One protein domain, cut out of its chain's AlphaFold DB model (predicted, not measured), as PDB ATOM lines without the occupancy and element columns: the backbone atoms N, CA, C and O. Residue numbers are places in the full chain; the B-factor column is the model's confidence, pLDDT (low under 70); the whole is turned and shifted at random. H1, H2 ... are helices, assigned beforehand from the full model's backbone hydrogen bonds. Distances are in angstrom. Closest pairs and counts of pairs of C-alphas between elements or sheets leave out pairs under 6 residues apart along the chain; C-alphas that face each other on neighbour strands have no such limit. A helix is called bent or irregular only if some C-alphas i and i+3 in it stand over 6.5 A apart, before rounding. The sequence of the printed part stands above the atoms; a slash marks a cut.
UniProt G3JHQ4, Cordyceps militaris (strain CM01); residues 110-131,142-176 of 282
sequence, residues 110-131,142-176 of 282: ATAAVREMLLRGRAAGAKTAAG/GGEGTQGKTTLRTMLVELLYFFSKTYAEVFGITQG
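What this domain is: This is residues 110 to 131 and 142 to 176 of the 282 residues of a protein of Cordyceps militaris (strain CM01) (UniProt G3JHQ4). Three helices lie in a flat row, short H1 in the middle, short H2 on one side and long H3 on the other, where H3 meets H1 with residues 153 to 157 alone and runs on past it. After H3, residues 172 to 176 fold back toward the first printed residue. The printed part has 57 residues, all helix in class, in the order H1, H2, H3; it is compact, with a radius of gyration of the C-alphas of 11.5 A and spans of 31 by 26 by 14 A.

Where its parts are: H1, residues 112 to 120, begins at C-alpha 112 (176.848, 80.453, 236.512) and is 11.9 A long. H2, residues 122 to 130, is 12.3 A long. H3, residues 151 to 171, is 29.8 A long and ends at C-alpha 171 (187.662, 93.923, 239.682). H3 is irregular, with C-alphas 162 and 165 7.3 A apart, and has a kink of 31 degrees near residue 165.

How they stand to each other: H1 and H2 touch as a helical hairpin with a tight link, opposite ways at a shallow tilt of 23 degrees; their closest C-alphas, Met 117 and Gly 125, are 4.0 A apart. H1 and H3 touch, opposite ways at a shallow tilt of 18 degrees, closest at the C-alphas of Leu 119 and Arg 153, 5.1 A. H2 and H3 are apart. Every O i to N i+4 pair is within hydrogen-bond range in H1 and H2, and 13 of 17 in H3.

The domain as a whole: The farthest C-alphas, Ala 123 and Val 170, are 32.0 A apart. Residues 132 to 141 are not printed, in the link from H2 to H3; the gap between C-alphas 131 and 142 is 18.7 A. The pLDDT is under 70 at residues 142 to 146, 163 to 166 and 169 to 173.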
ATOM      1  N   ALA A 110     179.883  83.979 242.761       90.44
ATOM      2  CA  ALA A 110     178.586  83.423 242.395       90.44
ATOM      3  C   ALA A 110     178.599  83.000 240.920       90.44
ATOM      4  O   ALA A 110     178.055  83.706 240.071       90.44
ATOM      5  N   THR A 111     179.260  81.884 240.598       90.94
ATOM      6  CA  THR A 111     179.417  81.366 239.224       90.94
ATOM      7  C   THR A 111     178.078  81.071 238.541       90.94
ATOM      8  O   THR A 111     177.037  81.003 239.190       90.94
ATOM      9  N   ALA A 112     178.072  80.846 237.222       88.12
ATOM     10  CA  ALA A 112     176.848  80.453 236.512       88.12
ATOM     11  C   ALA A 112     176.197  79.191 237.111       88.12
ATOM     12  O   ALA A 112     174.981  79.155 237.290       88.12
ATOM     13  N   ALA A 113     177.000  78.193 237.494       91.12
ATOM     14  CA  ALA A 113     176.507  76.983 238.147       91.12
ATOM     15  C   ALA A 113     175.894  77.276 239.525       91.12
ATOM     16  O   ALA A 113     174.827  76.752 239.840       91.12
ATOM     17  N   VAL A 114     176.521  78.154 240.316       93.62
ATOM     18  CA  VAL A 114     175.976  78.600 241.608       93.62
ATOM     19  C   VAL A 114     174.664  79.356 241.414       93.62
ATOM     20  O   VAL A 114     173.686  79.062 242.091       93.62
ATOM     21  N   ARG A 115     174.595  80.299 240.470       91.56
ATOM     22  CA  ARG A 115     173.370  81.070 240.216       91.56
ATOM     23  C   ARG A 115     172.224  80.170 239.758       91.56
ATOM     24  O   ARG A 115     171.117  80.319 240.258       91.56
ATOM     25  N   GLU A 116     172.488  79.198 238.884       92.38
ATOM     26  CA  GLU A 116     171.485  78.204 238.480       92.38
ATOM     27  C   GLU A 116     171.064  77.288 239.633       92.38
ATOM     28  O   GLU A 116     169.874  76.999 239.787       92.38
ATOM     29  N   MET A 117     172.007  76.876 240.489       95.44
ATOM     30  CA  MET A 117     171.693  76.143 241.715       95.44
ATOM     31  C   MET A 117     170.750  76.947 242.609       95.44
ATOM     32  O   MET A 117     169.698  76.445 242.986       95.44
ATOM     33  N   LEU A 118     171.074  78.205 242.898       94.56
ATOM     34  CA  LEU A 118     170.239  79.042 243.754       94.56
ATOM     35  C   LEU A 118     168.878  79.323 243.110       94.56
ATOM     36  O   LEU A 118     167.861  79.311 243.800       94.56
ATOM     37  N   LEU A 119     168.820  79.502 241.789       94.19
ATOM     38  CA  LEU A 119     167.580  79.818 241.080       94.19
ATOM     39  C   LEU A 119     166.622  78.618 240.989       94.19
ATOM     40  O   LEU A 119     165.399  78.790 241.071       94.19
ATOM     41  N   ARG A 120     167.154  77.408 240.772       94.12
ATOM     42  CA  ARG A 120     166.376  76.224 240.348       94.12
ATOM     43  C   ARG A 120     166.617  74.960 241.187       94.12
ATOM     44  O   ARG A 120     165.861  73.999 241.045       94.12
ATOM     45  N   GLY A 121     167.611  74.962 242.068       93.94
ATOM     46  CA  GLY A 121     168.028  73.852 242.929       93.94
ATOM     47  C   GLY A 121     169.269  73.103 242.421       93.94
ATOM     48  O   GLY A 121     169.684  73.236 241.266       93.94
ATOM     49  N   ARG A 122     169.840  72.244 243.277       93.75
ATOM     50  CA  ARG A 122     171.105  71.503 243.047       93.75
ATOM     51  C   ARG A 122     171.235  70.818 241.690       93.75
ATOM     52  O   ARG A 122     172.275  70.912 241.042       93.75
ATOM     53  N   ALA A 123     170.177  70.150 241.234       91.88
ATOM     54  CA  ALA A 123     170.199  69.425 239.965       91.88
ATOM     55  C   ALA A 123     170.436  70.347 238.755       91.88
ATOM     56  O   ALA A 123     171.026  69.912 237.768       91.88
ATOM     57  N   ALA A 124     169.984  71.605 238.810       90.12
ATOM     58  CA  ALA A 124     170.231  72.579 237.751       90.12
ATOM     59  C   ALA A 124     171.688  73.057 237.769       90.12
ATOM     60  O   ALA A 124     172.351  73.013 236.735       90.12
ATOM     61  N   GLY A 125     172.215  73.404 238.948       88.19
ATOM     62  CA  GLY A 125     173.618  73.796 239.099       88.19
ATOM     63  C   GLY A 125     174.595  72.716 238.634       88.19
ATOM     64  O   GLY A 125     175.516  73.007 237.873       88.19
ATOM     65  N   ALA A 126     174.348  71.453 239.000       89.25
ATOM     66  CA  ALA A 126     175.171  70.319 238.577       89.25
ATOM     67  C   ALA A 126     175.169  70.120 237.050       89.25
ATOM     68  O   ALA A 126     176.214  69.848 236.459       89.25
ATOM     69  N   LYS A 127     174.013  70.298 236.391       88.81
ATOM     70  CA  LYS A 127     173.914  70.249 234.921       88.81
ATOM     71  C   LYS A 127     174.725  71.363 234.265       88.81
ATOM     72  O   LYS A 127     175.433  71.096 233.300       88.81
ATOM     73  N   THR A 128     174.646  72.581 234.796       87.31
ATOM     74  CA  THR A 128     175.413  73.728 234.290       87.31
ATOM     75  C   THR A 128     176.916  73.525 234.480       87.31
ATOM     76  O   THR A 128     177.678  73.777 233.553       87.31
ATOM     77  N   ALA A 129     177.350  72.997 235.629       86.44
ATOM     78  CA  ALA A 129     178.756  72.675 235.877       86.44
ATOM     79  C   ALA A 129     179.294  71.590 234.921       86.44
ATOM     80  O   ALA A 129     180.419  71.693 234.439       86.44
ATOM     81  N   ALA A 130     178.483  70.572 234.608       82.94
ATOM     82  CA  ALA A 130     178.859  69.483 233.703       82.94
ATOM     83  C   ALA A 130     178.855  69.875 232.209       82.94
ATOM     84  O   ALA A 130     179.475  69.189 231.400       82.94
ATOM     85  N   GLY A 131     178.156  70.952 231.832       71.81
ATOM     86  CA  GLY A 131     177.980  71.378 230.439       71.81
ATOM     87  C   GLY A 131     179.208  72.015 229.773       71.81
ATOM     88  O   GLY A 131     179.198  72.179 228.555       71.81
ATOM     89  N   GLY A 142     170.395  87.843 232.340       42.59
ATOM     90  CA  GLY A 142     169.352  87.706 233.351       42.59
ATOM     91  C   GLY A 142     168.681  89.054 233.537       42.59
ATOM     92  O   GLY A 142     168.935  89.757 234.504       42.59
ATOM     93  N   GLY A 143     167.922  89.449 232.524       40.72
ATOM     94  CA  GLY A 143     167.135  90.641 232.478       40.72
ATOM     95  C   GLY A 143     166.048  90.473 233.507       40.72
ATOM     96  O   GLY A 143     165.634  89.349 233.824       40.72
ATOM     97  N   GLU A 144     165.621  91.616 234.013       44.00
ATOM     98  CA  GLU A 144     164.371  91.792 234.732       44.00
ATOM     99  C   GLU A 144     163.328  90.763 234.241       44.00
ATOM    100  O   GLU A 144     162.930  90.781 233.074       44.00
ATOM    101  N   GLY A 145     162.947  89.809 235.106       54.19
ATOM    102  CA  GLY A 145     161.854  88.867 234.827       54.19
ATOM    103  C   GLY A 145     162.175  87.371 234.681       54.19
ATOM    104  O   GLY A 145     161.276  86.617 234.303       54.19
ATOM    105  N   THR A 146     163.383  86.873 234.988       68.19
ATOM    106  CA  THR A 146     163.606  85.405 235.020       68.19
ATOM    107  C   THR A 146     163.081  84.791 236.323       68.19
ATOM    108  O   THR A 146     163.778  84.767 237.331       68.19
ATOM    109  N   GLN A 147     161.865  84.237 236.298       83.56
ATOM    110  CA  GLN A 147     161.243  83.610 237.471       83.56
ATOM    111  C   GLN A 147     161.972  82.316 237.894       83.56
ATOM    112  O   GLN A 147     162.082  81.356 237.121       83.56
ATOM    113  N   GLY A 148     162.467  82.295 239.132       89.25
ATOM    114  CA  GLY A 148     163.054  81.131 239.795       89.25
ATOM    115  C   GLY A 148     162.015  80.132 240.305       89.25
ATOM    116  O   GLY A 148     160.812  80.309 240.131       89.25
ATOM    117  N   LYS A 149     162.485  79.060 240.959       91.88
ATOM    118  CA  LYS A 149     161.610  78.033 241.564       91.88
ATOM    119  C   LYS A 149     160.668  78.618 242.629       91.88
ATOM    120  O   LYS A 149     159.558  78.118 242.778       91.88
ATOM    121  N   THR A 150     161.111  79.654 243.341       93.25
ATOM    122  CA  THR A 150     160.330  80.408 244.331       93.25
ATOM    123  C   THR A 150     160.604  81.906 244.193       93.25
ATOM    124  O   THR A 150     161.620  82.318 243.613       93.25
ATOM    125  N   THR A 151     159.725  82.740 244.751       92.81
ATOM    126  CA  THR A 151     159.929  84.197 244.824       92.81
ATOM    127  C   THR A 151     161.225  84.533 245.573       92.81
ATOM    128  O   THR A 151     161.994  85.382 245.125       92.81
ATOM    129  N   LEU A 152     161.526  83.801 246.655       93.06
ATOM    130  CA  LEU A 152     162.772  83.950 247.415       93.06
ATOM    131  C   LEU A 152     164.007  83.722 246.534       93.06
ATOM    132  O   LEU A 152     164.909  84.554 246.506       93.06
ATOM    133  N   ARG A 153     164.044  82.609 245.796       94.25
ATOM    134  CA  ARG A 153     165.170  82.272 244.912       94.25
ATOM    135  C   ARG A 153     165.358  83.281 243.790       94.25
ATOM    136  O   ARG A 153     166.492  83.620 243.467       94.25
ATOM    137  N   THR A 154     164.251  83.769 243.230       92.31
ATOM    138  CA  THR A 154     164.262  84.831 242.212       92.31
ATOM    139  C   THR A 154     164.947  86.077 242.764       92.31
ATOM    140  O   THR A 154     165.968  86.495 242.230       92.31
ATOM    141  N   MET A 155     164.469  86.575 243.909       91.25
ATOM    142  CA  MET A 155     165.032  87.748 244.578       91.25
ATOM    143  C   MET A 155     166.520  87.568 244.913       91.25
ATOM    144  O   MET A 155     167.322  88.459 244.647       91.25
ATOM    145  N   LEU A 156     166.916  86.420 245.481       90.88
ATOM    146  CA  LEU A 156     168.316  86.161 245.836       90.88
ATOM    147  C   LEU A 156     169.233  86.232 244.614       90.88
ATOM    148  O   LEU A 156     170.289  86.851 244.673       90.88
ATOM    149  N   VAL A 157     168.831  85.626 243.499       89.31
ATOM    150  CA  VAL A 157     169.643  85.606 242.279       89.31
ATOM    151  C   VAL A 157     169.649  86.967 241.581       89.31
ATOM    152  O   VAL A 157     170.696  87.378 241.083       89.31
ATOM    153  N   GLU A 158     168.540  87.707 241.598       87.12
ATOM    154  CA  GLU A 158     168.483  89.090 241.103       87.12
ATOM    155  C   GLU A 158     169.430  90.018 241.876       87.12
ATOM    156  O   GLU A 158     170.166  90.791 241.260       87.12
ATOM    157  N   LEU A 159     169.495  89.887 243.208       85.19
ATOM    158  CA  LEU A 159     170.453  90.626 244.036       85.19
ATOM    159  C   LEU A 159     171.903  90.322 243.641       85.19
ATOM    160  O   LEU A 159     172.724  91.234 243.589       85.19
ATOM    161  N   LEU A 160     172.222  89.065 243.314       82.62
ATOM    162  CA  LEU A 160     173.551  88.709 242.814       82.62
ATOM    163  C   LEU A 160     173.817  89.352 241.450       82.62
ATOM    164  O   LEU A 160     174.876  89.936 241.243       82.62
ATOM    165  N   TYR A 161     172.865  89.303 240.516       75.50
ATOM    166  CA  TYR A 161     173.057  89.893 239.190       75.50
ATOM    167  C   TYR A 161     173.225  91.412 239.218       75.50
ATOM    168  O   TYR A 161     174.035  91.919 238.437       75.50
ATOM    169  N   PHE A 162     172.549  92.122 240.126       73.56
ATOM    170  CA  PHE A 162     172.659  93.578 240.259       73.56
ATOM    171  C   PHE A 162     174.117  94.061 240.356       73.56
ATOM    172  O   PHE A 162     174.486  95.056 239.737       73.56
ATOM    173  N   PHE A 163     174.978  93.310 241.046       68.12
ATOM    174  CA  PHE A 163     176.384  93.678 241.225       68.12
ATOM    175  C   PHE A 163     177.326  93.136 240.138       68.12
ATOM    176  O   PHE A 163     178.448  93.622 239.989       68.12
ATOM    177  N   SER A 164     176.892  92.148 239.349       68.81
ATOM    178  CA  SER A 164     177.756  91.386 238.432       68.81
ATOM    179  C   SER A 164     178.539  92.250 237.435       68.81
ATOM    180  O   SER A 164     179.730  92.019 237.225       68.81
ATOM    181  N   LYS A 165     177.899  93.284 236.872       67.38
ATOM    182  CA  LYS A 165     178.525  94.202 235.913       67.38
ATOM    183  C   LYS A 165     179.676  94.989 236.543       67.38
ATOM    184  O   LYS A 165     180.769  95.022 235.985       67.38
ATOM    185  N   THR A 166     179.456  95.563 237.726       68.75
ATOM    186  CA  THR A 166     180.488  96.310 238.456       68.75
ATOM    187  C   THR A 166     181.682  95.419 238.784       68.75
ATOM    188  O   THR A 166     182.821  95.848 238.617       68.75
ATOM    189  N   TYR A 167     181.450  94.162 239.183       70.94
ATOM    190  CA  TYR A 167     182.548  93.244 239.499       70.94
ATOM    191  C   TYR A 167     183.380  92.832 238.289       70.94
ATOM    192  O   TYR A 167     184.612  92.807 238.378       70.94
ATOM    193  N   ALA A 168     182.731  92.579 237.154       70.38
ATOM    194  CA  ALA A 168     183.433  92.277 235.916       70.38
ATOM    195  C   ALA A 168     184.269  93.476 235.431       70.38
ATOM    196  O   ALA A 168     185.435  93.306 235.088       70.38
ATOM    197  N   GLU A 169     183.697  94.685 235.442       66.50
ATOM    198  CA  GLU A 169     184.337  95.888 234.892       66.50
ATOM    199  C   GLU A 169     185.431  96.473 235.802       66.50
ATOM    200  O   GLU A 169     186.435  96.972 235.299       66.50
ATOM    201  N   VAL A 170     185.263  96.417 237.130       62.75
ATOM    202  CA  VAL A 170     186.166  97.085 238.091       62.75
ATOM    203  C   VAL A 170     187.200  96.131 238.691       62.75
ATOM    204  O   VAL A 170     188.348  96.523 238.907       62.75
ATOM    205  N   PHE A 171     186.815  94.883 238.964       60.72
ATOM    206  CA  PHE A 171     187.662  93.923 239.682       60.72
ATOM    207  C   PHE A 171     188.158  92.777 238.793       60.72
ATOM    208  O   PHE A 171     188.964  91.965 239.241       60.72
ATOM    209  N   GLY A 172     187.701  92.706 237.536       61.56
ATOM    210  CA  GLY A 172     188.041  91.617 236.618       61.56
ATOM    211  C   GLY A 172     187.465  90.263 237.043       61.56
ATOM    212  O   GLY A 172     187.893  89.227 236.538       61.56
ATOM    213  N   ILE A 173     186.500  90.251 237.969       69.62
ATOM    214  CA  ILE A 173     185.867  89.028 238.464       69.62
ATOM    215  C   ILE A 173     184.731  88.669 237.507       69.62
ATOM    216  O   ILE A 173     183.583  89.076 237.671       69.62
ATOM    217  N   THR A 174     185.075  87.927 236.460       73.06
ATOM    218  CA  THR A 174     184.166  87.617 235.347       73.06
ATOM    219  C   THR A 174     183.317  86.369 235.575       73.06
ATOM    220  O   THR A 174     182.275  86.216 234.942       73.06
ATOM    221  N   GLN A 175     183.713  85.489 236.499       70.75
ATOM    222  CA  GLN A 175     182.957  84.269 236.809       70.75
ATOM    223  C   GLN A 175     181.607  84.581 237.485       70.75
ATOM    224  O   GLN A 175     180.625  83.854 237.309       70.75
ATOM    225  N   GLY A 176     181.533  85.693 238.214       73.56
ATOM    226  CA  GLY A 176     180.350  86.176 238.919       73.56
ATOM    227  C   GLY A 176     180.746  87.022 240.131       73.56
ATOM    228  O   GLY A 176     181.878  86.907 240.597       73.56
TER     229      GLY A 176